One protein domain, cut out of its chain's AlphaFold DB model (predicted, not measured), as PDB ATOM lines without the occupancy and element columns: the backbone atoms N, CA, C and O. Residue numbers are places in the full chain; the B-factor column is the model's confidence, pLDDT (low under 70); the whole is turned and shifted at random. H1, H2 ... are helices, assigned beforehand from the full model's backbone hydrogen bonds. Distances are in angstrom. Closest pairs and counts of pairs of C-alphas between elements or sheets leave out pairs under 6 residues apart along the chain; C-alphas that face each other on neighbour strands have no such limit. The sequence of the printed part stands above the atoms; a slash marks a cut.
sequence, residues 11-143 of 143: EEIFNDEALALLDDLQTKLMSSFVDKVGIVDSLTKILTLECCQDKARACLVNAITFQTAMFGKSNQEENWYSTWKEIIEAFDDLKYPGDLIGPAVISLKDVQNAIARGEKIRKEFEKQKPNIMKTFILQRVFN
ATOM      1  N   GLU A  11     559.545 591.523 421.240       48.12
ATOM      2  CA  GLU A  11     559.627 591.026 422.616       48.12
ATOM      3  C   GLU A  11     558.376 590.216 423.044       48.12
ATOM      4  O   GLU A  11     558.467 589.248 423.795       48.12
ATOM      5  N   GLU A  12     557.192 590.548 422.524       51.78
ATOM      6  CA  GLU A  12     555.951 589.782 422.725       51.78
ATOM      7  C   GLU A  12     555.880 588.527 421.844       51.78
ATOM      8  O   GLU A  12     555.292 587.532 422.258       51.78
ATOM      9  N   ILE A  13     556.474 588.561 420.649       49.84
ATOM     10  CA  ILE A  13     556.634 587.384 419.777       49.84
ATOM     11  C   ILE A  13     557.763 586.481 420.307       49.84
ATOM     12  O   ILE A  13     557.588 585.267 420.374       49.84
ATOM     13  N   PHE A  14     558.868 587.082 420.773       56.31
ATOM     14  CA  PHE A  14     559.961 586.439 421.520       56.31
ATOM     15  C   PHE A  14     559.444 585.601 422.684       56.31
ATOM     16  O   PHE A  14     559.903 584.480 422.889       56.31
ATOM     17  N   ASN A  15     558.476 586.138 423.426       62.03
ATOM     18  CA  ASN A  15     557.896 585.425 424.545       62.03
ATOM     19  C   ASN A  15     557.079 584.220 424.080       62.03
ATOM     20  O   ASN A  15     557.254 583.160 424.650       62.03
ATOM     21  N   ASP A  16     556.250 584.307 423.043       68.00
ATOM     22  CA  ASP A  16     555.323 583.214 422.719       68.00
ATOM     23  C   ASP A  16     555.995 581.935 422.200       68.00
ATOM     24  O   ASP A  16     555.649 580.845 422.653       68.00
ATOM     25  N   GLU A  17     556.952 582.038 421.272       70.06
ATOM     26  CA  GLU A  17     557.618 580.853 420.704       70.06
ATOM     27  C   GLU A  17     558.587 580.217 421.711       70.06
ATOM     28  O   GLU A  17     558.603 578.996 421.889       70.06
ATOM     29  N   ALA A  18     559.328 581.047 422.454       69.00
ATOM     30  CA  ALA A  18     560.163 580.570 423.548       69.00
ATOM     31  C   ALA A  18     559.313 579.971 424.679       69.00
ATOM     32  O   ALA A  18     559.660 578.915 425.196       69.00
ATOM     33  N   LEU A  19     558.179 580.584 425.042       71.06
ATOM     34  CA  LEU A  19     557.256 580.045 426.045       71.06
ATOM     35  C   LEU A  19     556.652 578.720 425.592       71.06
ATOM     36  O   LEU A  19     556.567 577.811 426.408       71.06
ATOM     37  N   ALA A  20     556.282 578.576 424.318       78.06
ATOM     38  CA  ALA A  20     555.773 577.315 423.792       78.06
ATOM     39  C   ALA A  20     556.825 576.198 423.888       78.06
ATOM     40  O   ALA A  20     556.512 575.096 424.336       78.06
ATOM     41  N   LEU A  21     558.083 576.488 423.540       77.06
ATOM     42  CA  LEU A  21     559.188 575.536 423.685       77.06
ATOM     43  C   LEU A  21     559.519 575.237 425.155       77.06
ATOM     44  O   LEU A  21     559.845 574.100 425.487       77.06
ATOM     45  N   LEU A  22     559.404 576.224 426.049       71.94
ATOM     46  CA  LEU A  22     559.574 576.043 427.495       71.94
ATOM     47  C   LEU A  22     558.431 575.230 428.122       71.94
ATOM     48  O   LEU A  22     558.690 574.438 429.027       71.94
ATOM     49  N   ASP A  23     557.196 575.403 427.651       73.44
ATOM     50  CA  ASP A  23     556.018 574.649 428.092       73.44
ATOM     51  C   ASP A  23     556.063 573.200 427.555       73.44
ATOM     52  O   ASP A  23     555.708 572.249 428.259       73.44
ATOM     53  N   ASP A  24     556.570 572.999 426.337       79.56
ATOM     54  CA  ASP A  24     556.840 571.676 425.764       79.56
ATOM     55  C   ASP A  24     557.965 570.945 426.519       79.56
ATOM     56  O   ASP A  24     557.807 569.790 426.921       79.56
ATOM     57  N   LEU A  25     559.069 571.643 426.795       75.00
ATOM     58  CA  LEU A  25     560.165 571.153 427.631       75.00
ATOM     59  C   LEU A  25     559.669 570.783 429.036       75.00
ATOM     60  O   LEU A  25     560.000 569.714 429.544       75.00
ATOM     61  N   GLN A  26     558.823 571.626 429.635       70.69
ATOM     62  CA  GLN A  26     558.148 571.345 430.902       70.69
ATOM     63  C   GLN A  26     557.325 570.057 430.830       70.69
ATOM     64  O   GLN A  26     557.416 569.213 431.717       70.69
ATOM     65  N   THR A  27     556.525 569.887 429.780       73.69
ATOM     66  CA  THR A  27     555.660 568.709 429.621       73.69
ATOM     67  C   THR A  27     556.480 567.421 429.539       73.69
ATOM     68  O   THR A  27     556.125 566.430 430.177       73.69
ATOM     69  N   LYS A  28     557.602 567.447 428.811       72.88
ATOM     70  CA  LYS A  28     558.528 566.311 428.684       72.88
ATOM     71  C   LYS A  28     559.316 566.017 429.956       72.88
ATOM     72  O   LYS A  28     559.638 564.867 430.226       72.88
ATOM     73  N   LEU A  29     559.644 567.045 430.735       67.19
ATOM     74  CA  LEU A  29     560.276 566.854 432.036       67.19
ATOM     75  C   LEU A  29     559.299 566.189 433.004       67.19
ATOM     76  O   LEU A  29     559.678 565.238 433.672       67.19
ATOM     77  N   MET A  30     558.041 566.638 433.020       66.81
ATOM     78  CA  MET A  30     556.991 566.175 433.933       66.81
ATOM     79  C   MET A  30     556.383 564.807 433.583       66.81
ATOM     80  O   MET A  30     555.495 564.341 434.305       66.81
ATOM     81  N   SER A  31     556.803 564.149 432.499       67.44
ATOM     82  CA  SER A  31     556.303 562.815 432.171       67.44
ATOM     83  C   SER A  31     556.876 561.747 433.106       67.44
ATOM     84  O   SER A  31     558.023 561.806 433.542       67.44
ATOM     85  N   SER A  32     556.073 560.718 433.387       61.81
ATOM     86  CA  SER A  32     556.442 559.586 434.254       61.81
ATOM     87  C   SER A  32     557.684 558.818 433.785       61.81
ATOM     88  O   SER A  32     558.338 558.156 434.587       61.81
ATOM     89  N   PHE A  33     558.027 558.942 432.503       67.62
ATOM     90  CA  PHE A  33     559.317 558.566 431.944       67.62
ATOM     91  C   PHE A  33     559.949 559.810 431.338       67.62
ATOM     92  O   PHE A  33     559.365 560.408 430.436       67.62
ATOM     93  N   VAL A  34     561.124 560.196 431.827       68.94
ATOM     94  CA  VAL A  34     561.857 561.347 431.296       68.94
ATOM     95  C   VAL A  34     562.366 560.994 429.899       68.94
ATOM     96  O   VAL A  34     563.301 560.203 429.752       68.94
ATOM     97  N   ASP A  35     561.752 561.580 428.872       73.06
ATOM     98  CA  ASP A  35     562.209 561.456 427.488       73.06
ATOM     99  C   ASP A  35     563.438 562.346 427.268       73.06
ATOM    100  O   ASP A  35     563.340 563.509 426.868       73.06
ATOM    101  N   LYS A  36     564.616 561.791 427.571       72.69
ATOM    102  CA  LYS A  36     565.898 562.501 427.463       72.69
ATOM    103  C   LYS A  36     566.131 563.021 426.040       72.69
ATOM    104  O   LYS A  36     566.565 564.159 425.894       72.69
ATOM    105  N   VAL A  37     565.789 562.239 425.012       75.62
ATOM    106  CA  VAL A  37     565.938 562.630 423.597       75.62
ATOM    107  C   VAL A  37     564.982 563.770 423.250       75.62
ATOM    108  O   VAL A  37     565.398 564.771 422.675       75.62
ATOM    109  N   GLY A  38     563.721 563.686 423.669       77.31
ATOM    110  CA  GLY A  38     562.762 564.767 423.453       77.31
ATOM    111  C   GLY A  38     563.156 566.075 424.149       77.31
ATOM    112  O   GLY A  38     562.936 567.153 423.599       77.31
ATOM    113  N   ILE A  39     563.750 566.002 425.343       77.25
ATOM    114  CA  ILE A  39     564.261 567.177 426.065       77.25
ATOM    115  C   ILE A  39     565.458 567.787 425.329       77.25
ATOM    116  O   ILE A  39     565.531 569.009 425.183       77.25
ATOM    117  N   VAL A  40     566.362 566.938 424.829       75.75
ATOM    118  CA  VAL A  40     567.508 567.351 424.011       75.75
ATOM    119  C   VAL A  40     567.056 568.132 422.778       75.75
ATOM    120  O   VAL A  40     567.575 569.216 422.490       75.75
ATOM    121  N   ASP A  41     566.046 567.612 422.089       79.75
ATOM    122  CA  ASP A  41     565.468 568.236 420.905       79.75
ATOM    123  C   ASP A  41     564.833 569.589 421.234       79.75
ATOM    124  O   ASP A  41     565.027 570.555 420.496       79.75
ATOM    125  N   SER A  42     564.102 569.699 422.350       80.50
ATOM    126  CA  SER A  42     563.498 570.969 422.771       80.50
ATOM    127  C   SER A  42     564.561 572.021 423.111       80.50
ATOM    128  O   SER A  42     564.433 573.172 422.693       80.50
ATOM    129  N   LEU A  43     565.651 571.646 423.789       77.81
ATOM    130  CA  LEU A  43     566.771 572.555 424.078       77.81
ATOM    131  C   LEU A  43     567.508 572.979 422.800       77.81
ATOM    132  O   LEU A  43     567.835 574.153 422.637       77.81
ATOM    133  N   THR A  44     567.713 572.052 421.864       78.12
ATOM    134  CA  THR A  44     568.335 572.346 420.564       78.12
ATOM    135  C   THR A  44     567.460 573.283 419.730       78.12
ATOM    136  O   THR A  44     567.967 574.213 419.111       78.12
ATOM    137  N   LYS A  45     566.131 573.120 419.767       81.44
ATOM    138  CA  LYS A  45     565.187 574.050 419.126       81.44
ATOM    139  C   LYS A  45     565.241 575.447 419.741       81.44
ATOM    140  O   LYS A  45     565.233 576.426 418.999       81.44
ATOM    141  N   ILE A  46     565.382 575.555 421.066       78.88
ATOM    142  CA  ILE A  46     565.595 576.850 421.738       78.88
ATOM    143  C   ILE A  46     566.862 577.535 421.199       78.88
ATOM    144  O   ILE A  46     566.847 578.739 420.964       78.88
ATOM    145  N   LEU A  47     567.933 576.782 420.922       76.00
ATOM    146  CA  LEU A  47     569.161 577.322 420.322       76.00
ATOM    147  C   LEU A  47     568.992 577.812 418.880       76.00
ATOM    148  O   LEU A  47     569.724 578.707 418.461       76.00
ATOM    149  N   THR A  48     568.050 577.244 418.123       77.12
ATOM    150  CA  THR A  48     567.778 577.671 416.739       77.12
ATOM    151  C   THR A  48     566.948 578.943 416.635       77.12
ATOM    152  O   THR A  48     566.876 579.519 415.551       77.12
ATOM    153  N   LEU A  49     566.340 579.397 417.735       74.56
ATOM    154  CA  LEU A  49     565.610 580.657 417.735       74.56
ATOM    155  C   LEU A  49     566.575 581.795 417.389       74.56
ATOM    156  O   LEU A  49     567.616 581.950 418.024       74.56
ATOM    157  N   GLU A  50     566.214 582.617 416.407       67.88
ATOM    158  CA  GLU A  50     567.044 583.733 415.933       67.88
ATOM    159  C   GLU A  50     567.420 584.686 417.083       67.88
ATOM    160  O   GLU A  50     568.566 585.107 417.216       67.88
ATOM    161  N   CYS A  51     566.491 584.909 418.019       63.28
ATOM    162  CA  CYS A  51     566.711 585.707 419.228       63.28
ATOM    163  C   CYS A  51     567.728 585.102 420.214       63.28
ATOM    164  O   CYS A  51     568.244 585.802 421.089       63.28
ATOM    165  N   CYS A  52     568.009 583.806 420.090       64.50
ATOM    166  CA  CYS A  52     568.963 583.083 420.911       64.50
ATOM    167  C   CYS A  52     570.348 583.019 420.265       64.50
ATOM    168  O   CYS A  52     571.291 582.691 420.969       64.50
ATOM    169  N   GLN A  53     570.535 583.376 418.992       65.06
ATOM    170  CA  GLN A  53     571.832 583.191 418.324       65.06
ATOM    171  C   GLN A  53     572.987 583.923 419.028       65.06
ATOM    172  O   GLN A  53     574.039 583.322 419.207       65.06
ATOM    173  N   ASP A  54     572.764 585.126 419.569       63.69
ATOM    174  CA  ASP A  54     573.789 585.885 420.314       63.69
ATOM    175  C   ASP A  54     573.697 585.732 421.846       63.69
ATOM    176  O   ASP A  54     574.539 586.236 422.596       63.69
ATOM    177  N   LYS A  55     572.645 585.071 422.350       70.81
ATOM    178  CA  LYS A  55     572.327 584.961 423.791       70.81
ATOM    179  C   LYS A  55     571.945 583.548 424.228       70.81
ATOM    180  O   LYS A  55     571.364 583.358 425.296       70.81
ATOM    181  N   ALA A  56     572.313 582.548 423.443       74.31
ATOM    182  CA  ALA A  56     571.875 581.166 423.575       74.31
ATOM    183  C   ALA A  56     572.129 580.592 424.967       74.31
ATOM    184  O   ALA A  56     571.229 580.042 425.602       74.31
ATOM    185  N   ARG A  57     573.342 580.811 425.485       79.38
ATOM    186  CA  ARG A  57     573.717 580.410 426.842       79.38
ATOM    187  C   ARG A  57     572.791 581.017 427.895       79.38
ATOM    188  O   ARG A  57     572.353 580.311 428.797       79.38
ATOM    189  N   ALA A  58     572.476 582.308 427.784       79.56
ATOM    190  CA  ALA A  58     571.580 582.981 428.721       79.56
ATOM    191  C   ALA A  58     570.150 582.432 428.623       79.56
ATOM    192  O   ALA A  58     569.519 582.208 429.654       79.56
ATOM    193  N   CYS A  59     569.665 582.147 427.412       76.50
ATOM    194  CA  CYS A  59     568.349 581.551 427.194       76.50
ATOM    195  C   CYS A  59     568.239 580.151 427.809       76.50
ATOM    196  O   CYS A  59     567.291 579.892 428.548       76.50
ATOM    197  N   LEU A  60     569.234 579.283 427.603       79.94
ATOM    198  CA  LEU A  60     569.270 577.952 428.216       79.94
ATOM    199  C   LEU A  60     569.390 578.016 429.747       79.94
ATOM    200  O   LEU A  60     568.658 577.327 430.457       79.94
ATOM    201  N   VAL A  61     570.259 578.880 430.280       83.81
ATOM    202  CA  VAL A  61     570.390 579.095 431.733       83.81
ATOM    203  C   VAL A  61     569.071 579.579 432.334       83.81
ATOM    204  O   VAL A  61     568.647 579.085 433.382       83.81
ATOM    205  N   ASN A  62     568.392 580.515 431.677       83.62
ATOM    206  CA  ASN A  62     567.102 581.023 432.126       83.62
ATOM    207  C   ASN A  62     566.009 579.952 432.045       83.62
ATOM    208  O   ASN A  62     565.243 579.816 432.997       83.62
ATOM    209  N   ALA A  63     565.983 579.140 430.985       79.12
ATOM    210  CA  ALA A  63     565.078 578.000 430.855       79.12
ATOM    211  C   ALA A  63     565.213 577.044 432.049       79.12
ATOM    212  O   ALA A  63     564.241 576.786 432.757       79.12
ATOM    213  N   ILE A  64     566.436 576.594 432.341       81.56
ATOM    214  CA  ILE A  64     566.726 575.679 433.455       81.56
ATOM    215  C   ILE A  64     566.361 576.319 434.802       81.56
ATOM    216  O   ILE A  64     565.741 575.678 435.657       81.56
ATOM    217  N   THR A  65     566.703 577.600 434.988       84.62
ATOM    218  CA  THR A  65     566.384 578.361 436.206       84.62
ATOM    219  C   THR A  65     564.871 578.429 436.429       84.62
ATOM    220  O   THR A  65     564.395 578.164 437.535       84.62
ATOM    221  N   PHE A  66     564.114 578.772 435.384       81.75
ATOM    222  CA  PHE A  66     562.659 578.881 435.416       81.75
ATOM    223  C   PHE A  66     562.007 577.547 435.780       81.75
ATOM    224  O   PHE A  66     561.204 577.497 436.712       81.75
ATOM    225  N   GLN A  67     562.400 576.465 435.103       77.88
ATOM    226  CA  GLN A  67     561.867 575.127 435.361       77.88
ATOM    227  C   GLN A  67     562.148 574.711 436.810       77.88
ATOM    228  O   GLN A  67     561.232 574.372 437.554       77.88
ATOM    229  N   THR A  68     563.394 574.856 437.267       80.12
ATOM    230  CA  THR A  68     563.770 574.534 438.653       80.12
ATOM    231  C   THR A  68     562.918 575.296 439.673       80.12
ATOM    232  O   THR A  68     562.453 574.725 440.662       80.12
ATOM    233  N   ALA A  69     562.678 576.587 439.433       81.31
ATOM    234  CA  ALA A  69     561.856 577.397 440.320       81.31
ATOM    235  C   ALA A  69     560.374 576.959 440.323       81.31
ATOM    236  O   ALA A  69     559.719 577.009 441.368       81.31
ATOM    237  N   MET A  70     559.845 576.514 439.179       78.25
ATOM    238  CA  MET A  70     558.447 576.098 439.016       78.25
ATOM    239  C   MET A  70     558.109 574.790 439.743       78.25
ATOM    240  O   MET A  70     557.042 574.714 440.352       78.25
ATOM    241  N   PHE A  71     559.001 573.795 439.768       71.50
ATOM    242  CA  PHE A  71     558.668 572.475 440.343       71.50
ATOM    243  C   PHE A  71     559.040 572.340 441.820       71.50
ATOM    244  O   PHE A  71     558.232 571.855 442.609       71.50
ATOM    245  N   GLY A  72     560.144 572.945 442.265       60.94
ATOM    246  CA  GLY A  72     560.587 572.821 443.658       60.94
ATOM    247  C   GLY A  72     560.922 571.373 444.040       60.94
ATOM    248  O   GLY A  72     560.905 570.478 443.206       60.94
ATOM    249  N   LYS A  73     561.276 571.147 445.310       55.12
ATOM    250  CA  LYS A  73     561.432 569.798 445.873       55.12
ATOM    251  C   LYS A  73     560.107 569.397 446.514       55.12
ATOM    252  O   LYS A  73     559.935 569.616 447.712       55.12
ATOM    253  N   SER A  74     559.128 568.903 445.758       50.66
ATOM    254  CA  SER A  74     558.011 568.204 446.406       50.66
ATOM    255  C   SER A  74     558.462 566.785 446.791       50.66
ATOM    256  O   SER A  74     559.438 566.273 446.254       50.66
ATOM    257  N   ASN A  75     557.813 566.142 447.767       43.97
ATOM    258  CA  ASN A  75     558.280 564.897 448.414       43.97
ATOM    259  C   ASN A  75     558.365 563.641 447.500       43.97
ATOM    260  O   ASN A  75     558.559 562.540 448.007       43.97
ATOM    261  N   GLN A  76     558.239 563.783 446.177       49.34
ATOM    262  CA  GLN A  76     558.577 562.762 445.172       49.34
ATOM    263  C   GLN A  76     559.854 563.102 444.366       49.34
ATOM    264  O   GLN A  76     560.217 562.371 443.449       49.34
ATOM    265  N   GLU A  77     560.553 564.196 444.688       51.41
ATOM    266  CA  GLU A  77     561.444 564.896 443.752       51.41
ATOM    267  C   GLU A  77     562.809 565.278 444.354       51.41
ATOM    268  O   GLU A  77     563.286 566.407 444.231       51.41
ATOM    269  N   GLU A  78     563.524 564.309 444.928       50.78
ATOM    270  CA  GLU A  78     564.996 564.409 444.974       50.78
ATOM    271  C   GLU A  78     565.620 564.351 443.565       50.78
ATOM    272  O   GLU A  78     566.795 564.664 443.380       50.78
ATOM    273  N   ASN A  79     564.820 564.008 442.551       57.47
ATOM    274  CA  ASN A  79     565.313 563.646 441.238       57.47
ATOM    275  C   ASN A  79     565.466 564.813 440.252       57.47
ATOM    276  O   ASN A  79     566.104 564.605 439.247       57.47
ATOM    277  N   TRP A  80     564.966 566.040 440.462       62.75
ATOM    278  CA  TRP A  80     565.043 567.057 439.383       62.75
ATOM    279  C   TRP A  80     566.449 567.572 439.087       62.75
ATOM    280  O   TRP A  80     566.819 567.714 437.922       62.75
ATOM    281  N   TYR A  81     567.240 567.841 440.129       58.66
ATOM    282  CA  TYR A  81     568.652 568.190 439.958       58.66
ATOM    283  C   TYR A  81     569.406 567.035 439.299       58.66
ATOM    284  O   TYR A  81     570.160 567.261 438.361       58.66
ATOM    285  N   SER A  82     569.154 565.806 439.754       64.12
ATOM    286  CA  SER A  82     569.741 564.590 439.192       64.12
ATOM    287  C   SER A  82     569.284 564.338 437.755       64.12
ATOM    288  O   SER A  82     570.111 563.993 436.937       64.12
ATOM    289  N   THR A  83     568.030 564.618 437.404       71.50
ATOM    290  CA  THR A  83     567.459 564.497 436.059       71.50
ATOM    291  C   THR A  83     568.094 565.510 435.122       71.50
ATOM    292  O   THR A  83     568.556 565.131 434.056       71.50
ATOM    293  N   TRP A  84     568.189 566.784 435.513       71.38
ATOM    294  CA  TRP A  84     568.899 567.787 434.716       71.38
ATOM    295  C   TRP A  84     570.381 567.459 434.584       71.38
ATOM    296  O   TRP A  84     570.931 567.553 433.491       71.38
ATOM    297  N   LYS A  85     571.012 567.026 435.677       67.25
ATOM    298  CA  LYS A  85     572.400 566.575 435.683       67.25
ATOM    299  C   LYS A  85     572.593 565.370 434.760       67.25
ATOM    300  O   LYS A  85     573.498 565.413 433.952       67.25
ATOM    301  N   GLU A  86     571.723 564.366 434.794       70.50
ATOM    302  CA  GLU A  86     571.768 563.181 433.929       70.50
ATOM    303  C   GLU A  86     571.471 563.505 432.466       70.50
ATOM    304  O   GLU A  86     572.088 562.922 431.580       70.50
ATOM    305  N   ILE A  87     570.514 564.396 432.197       70.75
ATOM    306  CA  ILE A  87     570.221 564.880 430.846       70.75
ATOM    307  C   ILE A  87     571.487 565.529 430.295       70.75
ATOM    308  O   ILE A  87     571.900 565.191 429.196       70.75
ATOM    309  N   ILE A  88     572.139 566.389 431.081       65.31
ATOM    310  CA  ILE A  88     573.312 567.153 430.647       65.31
ATOM    311  C   ILE A  88     574.610 566.347 430.690       65.31
ATOM    312  O   ILE A  88     575.495 566.632 429.908       65.31
ATOM    313  N   GLU A  89     574.743 565.335 431.543       63.16
ATOM    314  CA  GLU A  89     575.868 564.389 431.523       63.16
ATOM    315  C   GLU A  89     575.750 563.397 430.359       63.16
ATOM    316  O   GLU A  89     576.764 562.917 429.863       63.16
ATOM    317  N   ALA A  90     574.527 563.100 429.904       59.69
ATOM    318  CA  ALA A  90     574.283 562.360 428.665       59.69
ATOM    319  C   ALA A  90     574.446 563.235 427.405       59.69
ATOM    320  O   ALA A  90     574.481 562.711 426.292       59.69
ATOM    321  N   PHE A  91     574.553 564.552 427.580       62.25
ATOM    322  CA  PHE A  91     574.974 565.493 426.556       62.25
ATOM    323  C   PHE A  91     576.486 565.718 426.648       62.25
ATOM    324  O   PHE A  91     576.997 566.177 427.664       62.25
ATOM    325  N   ASP A  92     577.209 565.528 425.550       56.78
ATOM    326  CA  ASP A  92     578.470 566.250 425.388       56.78
ATOM    327  C   ASP A  92     578.110 567.731 425.223       56.78
ATOM    328  O   ASP A  92     577.595 568.106 424.172       56.78
ATOM    329  N   ASP A  93     578.308 568.547 426.266       69.31
ATOM    330  CA  ASP A  93     578.536 569.997 426.166       69.31
ATOM    331  C   ASP A  93     577.709 570.666 425.036       69.31
ATOM    332  O   ASP A  93     578.235 570.972 423.965       69.31
ATOM    333  N   LEU A  94     576.388 570.823 425.240       74.25
ATOM    334  CA  LEU A  94     575.413 571.135 424.178       74.25
ATOM    335  C   LEU A  94     575.890 572.283 423.270       74.25
ATOM    336  O   LEU A  94     576.084 573.409 423.731       74.25
ATOM    337  N   LYS A  95     576.054 571.992 421.976       75.31
ATOM    338  CA  LYS A  95     576.568 572.909 420.944       75.31
ATOM    339  C   LYS A  95     575.443 573.483 420.084       75.31
ATOM    340  O   LYS A  95     574.309 573.007 420.132       75.31
ATOM    341  N   TYR A  96     575.759 574.475 419.251       74.25
ATOM    342  CA  TYR A  96     574.836 574.868 418.187       74.25
ATOM    343  C   TYR A  96     574.602 573.690 417.230       74.25
ATOM    344  O   TYR A  96     575.554 572.980 416.886       74.25
ATOM    345  N   PRO A  97     573.362 573.473 416.761       71.62
ATOM    346  CA  PRO A  97     573.107 572.469 415.741       71.62
ATOM    347  C   PRO A  97     573.967 572.721 414.493       71.62
ATOM    348  O   PRO A  97     573.972 573.814 413.934       71.62
ATOM    349  N   GLY A  98     574.711 571.692 414.078       67.88
ATOM    350  CA  GLY A  98     575.654 571.747 412.954       67.88
ATOM    351  C   GLY A  98     577.101 572.094 413.332       67.88
ATOM    352  O   GLY A  98     577.993 571.868 412.517       67.88
ATOM    353  N   ASP A  99     577.363 572.561 414.557       72.94
ATOM    354  CA  ASP A  99     578.709 572.927 415.007       72.94
ATOM    355  C   ASP A  99     579.357 571.804 415.831       72.94
ATOM    356  O   ASP A  99     579.424 571.834 417.059       72.94
ATOM    357  N   LEU A 100     579.819 570.759 415.139       66.38
ATOM    358  CA  LEU A 100     580.395 569.565 415.776       66.38
ATOM    359  C   LEU A 100     581.744 569.841 416.464       66.38
ATOM    360  O   LEU A 100     582.135 569.114 417.380       66.38
ATOM    361  N   ILE A 101     582.454 570.895 416.050       74.69
ATOM    362  CA  ILE A 101     583.851 571.163 416.432       74.69
ATOM    363  C   ILE A 101     583.959 572.382 417.368       74.69
ATOM    364  O   ILE A 101     584.927 572.483 418.118       74.69
ATOM    365  N   GLY A 102     582.955 573.266 417.390       70.69
ATOM    366  CA  GLY A 102     582.900 574.429 418.274       70.69
ATOM    367  C   GLY A 102     582.804 574.095 419.770       70.69
ATOM    368  O   GLY A 102     582.541 572.946 420.147       70.69
ATOM    369  N   PRO A 103     583.055 575.079 420.651       75.56
ATOM    370  CA  PRO A 103     582.863 574.919 422.087       75.56
ATOM    371  C   PRO A 103     581.379 574.738 422.440       75.56
ATOM    372  O   PRO A 103     580.488 575.150 421.699       75.56
ATOM    373  N   ALA A 104     581.128 574.155 423.612       78.44
ATOM    374  CA  ALA A 104     579.797 574.071 424.202       78.44
ATOM    375  C   ALA A 104     579.138 575.452 424.308       78.44
ATOM    376  O   ALA A 104     579.771 576.425 424.724       78.44
ATOM    377  N   VAL A 105     577.838 575.521 424.039       79.88
ATOM    378  CA  VAL A 105     577.014 576.699 424.336       79.88
ATOM    379  C   VAL A 105     576.738 576.801 425.836       79.88
ATOM    380  O   VAL A 105     576.657 577.902 426.385       79.88
ATOM    381  N   ILE A 106     576.602 575.664 426.517       80.38
ATOM    382  CA  ILE A 106     576.377 575.587 427.960       80.38
ATOM    383  C   ILE A 106     577.215 574.461 428.568       80.38
ATOM    384  O   ILE A 106     577.338 573.391 427.982       80.38
ATOM    385  N   SER A 107     577.776 574.711 429.752       78.75
ATOM    386  CA  SER A 107     578.550 573.724 430.515       78.75
ATOM    387  C   SER A 107     577.757 573.157 431.698       78.75
ATOM    388  O   SER A 107     576.824 573.794 432.200       78.75
ATOM    389  N   LEU A 108     578.191 572.019 432.250       77.56
ATOM    390  CA  LEU A 108     577.627 571.465 433.494       77.56
ATOM    391  C   LEU A 108     577.624 572.485 434.650       77.56
ATOM    392  O   LEU A 108     576.678 572.549 435.437       77.56
ATOM    393  N   LYS A 109     578.660 573.327 434.745       81.94
ATOM    394  CA  LYS A 109     578.757 574.366 435.782       81.94
ATOM    395  C   LYS A 109     577.662 575.425 435.637       81.94
ATOM    396  O   LYS A 109     577.119 575.891 436.638       81.94
ATOM    397  N   ASP A 110     577.323 575.806 434.411       83.69
ATOM    398  CA  ASP A 110     576.264 576.784 434.148       83.69
ATOM    399  C   ASP A 110     574.901 576.267 434.586       83.69
ATOM    400  O   ASP A 110     574.100 577.005 435.156       83.69
ATOM    401  N   VAL A 111     574.680 574.976 434.393       78.88
ATOM    402  CA  VAL A 111     573.457 574.281 434.783       78.88
ATOM    403  C   VAL A 111     573.359 574.215 436.299       78.88
ATOM    404  O   VAL A 111     572.323 574.562 436.858       78.88
ATOM    405  N   GLN A 112     574.439 573.830 436.982       79.94
ATOM    406  CA  GLN A 112     574.480 573.824 438.446       79.94
ATOM    407  C   GLN A 112     574.144 575.207 439.016       79.94
ATOM    408  O   GLN A 112     573.346 575.323 439.948       79.94
ATOM    409  N   ASN A 113     574.687 576.265 438.408       87.19
ATOM    410  CA  ASN A 113     574.378 577.642 438.784       87.19
ATOM    411  C   ASN A 113     572.913 578.012 438.494       87.19
ATOM    412  O   ASN A 113     572.274 578.659 439.325       87.19
ATOM    413  N   ALA A 114     572.369 577.598 437.345       86.38
ATOM    414  CA  ALA A 114     570.974 577.825 436.970       86.38
ATOM    415  C   ALA A 114     570.005 577.152 437.953       86.38
ATOM    416  O   ALA A 114     569.052 577.778 438.419       86.38
ATOM    417  N   ILE A 115     570.291 575.907 438.340       82.25
ATOM    418  CA  ILE A 115     569.501 575.164 439.325       82.25
ATOM    419  C   ILE A 115     569.571 575.864 440.686       82.25
ATOM    420  O   ILE A 115     568.533 576.179 441.266       82.25
ATOM    421  N   ALA A 116     570.766 576.215 441.169       85.44
ATOM    422  CA  ALA A 116     570.911 576.938 442.434       85.44
ATOM    423  C   ALA A 116     570.144 578.279 442.435       85.44
ATOM    424  O   ALA A 116     569.507 578.646 443.429       85.44
ATOM    425  N   ARG A 117     570.153 579.005 441.307       89.81
ATOM    426  CA  ARG A 117     569.358 580.230 441.128       89.81
ATOM    427  C   ARG A 117     567.858 579.931 441.171       89.81
ATOM    428  O   ARG A 117     567.129 580.646 441.857       89.81
ATOM    429  N   GLY A 118     567.395 578.883 440.494       86.44
ATOM    430  CA  GLY A 118     565.988 578.480 440.482       86.44
ATOM    431  C   GLY A 118     565.482 578.082 441.870       86.44
ATOM    432  O   GLY A 118     564.436 578.560 442.308       86.44
ATOM    433  N   GLU A 119     566.270 577.308 442.621       85.38
ATOM    434  CA  GLU A 119     565.966 576.959 444.015       85.38
ATOM    435  C   GLU A 119     565.852 578.201 444.908       85.38
ATOM    436  O   GLU A 119     564.977 578.280 445.776       85.38
ATOM    437  N   LYS A 120     566.721 579.201 444.701       89.56
ATOM    438  CA  LYS A 120     566.645 580.473 445.426       89.56
ATOM    439  C   LYS A 120     565.348 581.221 445.106       89.56
ATOM    440  O   LYS A 120     564.666 581.652 446.033       89.56
ATOM    441  N   ILE A 121     564.983 581.332 443.827       89.69
ATOM    442  CA  ILE A 121     563.734 581.983 443.396       89.69
ATOM    443  C   ILE A 121     562.515 581.257 443.981       89.69
ATOM    444  O   ILE A 121     561.597 581.907 444.478       89.69
ATOM    445  N   ARG A 122     562.521 579.921 444.004       85.00
ATOM    446  CA  ARG A 122     561.458 579.124 444.633       85.00
ATOM    447  C   ARG A 122     561.326 579.416 446.124       85.00
ATOM    448  O   ARG A 122     560.223 579.682 446.591       85.00
ATOM    449  N   LYS A 123     562.439 579.458 446.861       86.25
ATOM    450  CA  LYS A 123     562.435 579.843 448.282       86.25
ATOM    451  C   LYS A 123     561.903 581.263 448.493       86.25
ATOM    452  O   LYS A 123     561.248 581.529 449.497       86.25
ATOM    453  N   GLU A 124     562.184 582.192 447.579       88.50
ATOM    454  CA  GLU A 124     561.606 583.542 447.617       88.50
ATOM    455  C   GLU A 124     560.089 583.521 447.380       88.50
ATOM    456  O   GLU A 124     559.357 584.175 448.126       88.50
ATOM    457  N   PHE A 125     559.614 582.736 446.407       86.06
ATOM    458  CA  PHE A 125     558.188 582.524 446.152       86.06
ATOM    459  C   PHE A 125     557.477 581.935 447.377       86.06
ATOM    460  O   PHE A 125     556.468 582.476 447.815       86.06
ATOM    461  N   GLU A 126     558.017 580.875 447.981       84.25
ATOM    462  CA  GLU A 126     557.422 580.204 449.150       84.25
ATOM    463  C   GLU A 126     557.309 581.127 450.372       84.25
ATOM    464  O   GLU A 126     556.373 580.999 451.165       84.25
ATOM    465  N   LYS A 127     558.229 582.092 450.503       84.88
ATOM    466  CA  LYS A 127     558.190 583.133 451.540       84.88
ATOM    467  C   LYS A 127     557.150 584.213 451.255       84.88
ATOM    468  O   LYS A 127     556.449 584.627 452.170       84.88
ATOM    469  N   GLN A 128     557.080 584.697 450.015       83.50
ATOM    470  CA  GLN A 128     556.218 585.825 449.640       83.50
ATOM    471  C   GLN A 128     554.777 585.403 449.329       83.50
ATOM    472  O   GLN A 128     553.869 586.218 449.448       83.50
ATOM    473  N   LYS A 129     554.575 584.141 448.929       77.88
ATOM    474  CA  LYS A 129     553.301 583.554 448.483       77.88
ATOM    475  C   LYS A 129     552.507 584.461 447.523       77.88
ATOM    476  O   LYS A 129     551.341 584.750 447.787       77.88
ATOM    477  N   PRO A 130     553.109 584.939 446.419       74.12
ATOM    478  CA  PRO A 130     552.391 585.758 445.450       74.12
ATOM    479  C   PRO A 130     551.288 584.948 444.747       74.12
ATOM    480  O   PRO A 130     551.411 583.738 444.564       74.12
ATOM    481  N   ASN A 131     550.233 585.634 444.294       73.44
ATOM    482  CA  ASN A 131     549.030 585.010 443.720       73.44
ATOM    483  C   ASN A 131     549.275 584.214 442.426       73.44
ATOM    484  O   ASN A 131     548.473 583.348 442.088       73.44
ATOM    485  N   ILE A 132     550.344 584.517 441.678       80.69
ATOM    486  CA  ILE A 132     550.628 583.890 440.380       80.69
ATOM    487  C   ILE A 132     552.100 583.477 440.315       80.69
ATOM    488  O   ILE A 132     552.990 584.290 440.063       80.69
ATOM    489  N   MET A 133     552.347 582.183 440.518       79.44
ATOM    490  CA  MET A 133     553.684 581.592 440.560       79.44
ATOM    491  C   MET A 133     554.474 581.771 439.257       79.44
ATOM    492  O   MET A 133     555.601 582.261 439.292       79.44
ATOM    493  N   LYS A 134     553.868 581.429 438.109       76.94
ATOM    494  CA  LYS A 134     554.517 581.505 436.786       76.94
ATOM    495  C   LYS A 134     555.007 582.925 436.491       76.94
ATOM    496  O   LYS A 134     556.169 583.116 436.152       76.94
ATOM    497  N   THR A 135     554.155 583.930 436.704       80.38
ATOM    498  CA  THR A 135     554.497 585.346 436.497       80.38
ATOM    499  C   THR A 135     555.605 585.819 437.433       80.38
ATOM    500  O   THR A 135     556.543 586.468 436.975       80.38
ATOM    501  N   PHE A 136     555.544 585.466 438.722       83.94
ATOM    502  CA  PHE A 136     556.597 585.813 439.679       83.94
ATOM    503  C   PHE A 136     557.956 585.241 439.256       83.94
ATOM    504  O   PHE A 136     558.963 585.948 439.260       83.94
ATOM    505  N   ILE A 137     557.989 583.965 438.866       82.12
ATOM    506  CA  ILE A 137     559.231 583.294 438.483       82.12
ATOM    507  C   ILE A 137     559.776 583.871 437.174       82.12
ATOM    508  O   ILE A 137     560.962 584.189 437.124       82.12
ATOM    509  N   LEU A 138     558.934 584.089 436.154       78.50
ATOM    510  CA  LEU A 138     559.354 584.732 434.900       78.50
ATOM    511  C   LEU A 138     560.039 586.079 435.167       78.50
ATOM    512  O   LEU A 138     561.150 586.309 434.693       78.50
ATOM    513  N   GLN A 139     559.444 586.921 436.016       80.81
ATOM    514  CA  GLN A 139     560.028 588.210 436.391       80.81
ATOM    515  C   GLN A 139     561.380 588.087 437.104       80.81
ATOM    516  O   GLN A 139     562.182 589.006 437.024       80.81
ATOM    517  N   ARG A 140     561.660 587.005 437.833       83.88
ATOM    518  CA  ARG A 140     562.952 586.829 438.529       83.88
ATOM    519  C   ARG A 140     564.022 586.154 437.683       83.88
ATOM    520  O   ARG A 140     565.207 586.253 438.003       83.88
ATOM    521  N   VAL A 141     563.610 585.439 436.644       79.75
ATOM    522  CA  VAL A 141     564.512 584.753 435.720       79.75
ATOM    523  C   VAL A 141     564.987 585.698 434.619       79.75
ATOM    524  O   VAL A 141     566.175 585.688 434.297       79.75
ATOM    525  N   PHE A 142     564.081 586.517 434.081       73.69
ATOM    526  CA  PHE A 142     564.321 587.321 432.882       73.69
ATOM    527  C   PHE A 142     564.538 588.829 433.137       73.69
ATOM    528  O   PHE A 142     564.820 589.540 432.177       73.69
ATOM    529  N   ASN A 143     564.468 589.301 434.392       65.94
ATOM    530  CA  ASN A 143     564.988 590.617 434.817       65.94
ATOM    531  C   ASN A 143     566.372 590.481 435.458       65.94
ATOM    532  O   ASN A 143     567.145 591.457 435.373       65.94
TER     533      ASN A 143
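AT A GLANCE: This is residues 11 to 143 of the 143 residues of an uncharacterized protein of Candidatus Parcubacteria bacterium (UniProt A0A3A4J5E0). Helix H3 runs through the core between the longest helix, H5, which crosses it on one side, and a helical hairpin of H1 and H2 on the other. H6 folds back from H5 to complete a three-helix bundle with H3 and H5, and H4 lies on the side of H3 away from H6, bridging from H2 to H5. The printed part has 133 residues with six named helices, H1 to H6 in order, and no named strand; its class is all helix. It is compact, with a radius of gyration of the C-alphas of 14.4 A, and spans 45 by 34 by 25 A.

HOW THE PARTS SIT: Begin at H5, residues 108 to 128, and look for H3, residues 56 to 71: they touch, closest at the C-alphas of Ala 69 and Gly 118, 4.3 A apart, at a steep tilt of 42 degrees, the same way. H6, residues 133 to 142, touches H3 at a shallow tilt of 26 degrees, opposite ways, with the C-alphas of Asn 62 and Val 141 closest at 5.8 A. H5 and H6 form a hairpin; residues 121 to 125 of H5 alone touch H6, and the closest C-alphas, of Ile 121 and Ile 137, are 6.8 A apart. H4, residues 79 to 89, forms another hairpin with H5, whose residues 108 to 115 alone touch it; the C-alphas of Ile 88 and Leu 108 are closest at 6.7 A. Next find H2, residues 36 to 48, whose residues 43 to 47 alone touch H3, with the C-alphas of Leu 47 and Ala 56 closest at 5.7 A. H1, residues 11 to 29, forms a hairpin with H2 at a shallow tilt of 11 degrees, with the C-alphas of Leu 25 and Ser 42 closest at 5.9 A. H2 and H4 only just touch, with 3 pairs of C-alphas within 8 A, the closest those of Lys 36 and Ile 87 at 6.0 A. H1 and H3 are close but not clearly touching, with the C-alphas of Leu 22 and Ala 63 closest at 6.7 A, while H1 and H5 are apart. Every O i to N i+4 pair is within hydrogen-bond range in H2, H3, H4, H5 and H6, and 14 of 15 are in H1.

IN THESE COORDINATES: Find C-alpha 108 at (577.627, 571.465, 433.494); from there H5 runs 30.4 A to C-alpha 128 at (556.218, 585.825, 449.640). H1 begins at C-alpha 11, (559.627, 591.026, 422.616), and is 26.0 A long; H3 is 23.0 A and H2 18.7 A long. The shorter H4 and H6 have 11 and 10 residues.

THE WHOLE: The C-alphas of Ile 101 and Asn 131 are the two farthest apart, at 46.4 A. The printed part has no cut and ends at Asn 143, the chain's last residue. Look at residues 90 to 107 for the long link from H4 to H5, and at residues 74 to 79 for the stretch that stands free. The mean pLDDT of the printed part is 73.5, and 39 residues are under 70, among them residues 11 to 16 and 72 to 82.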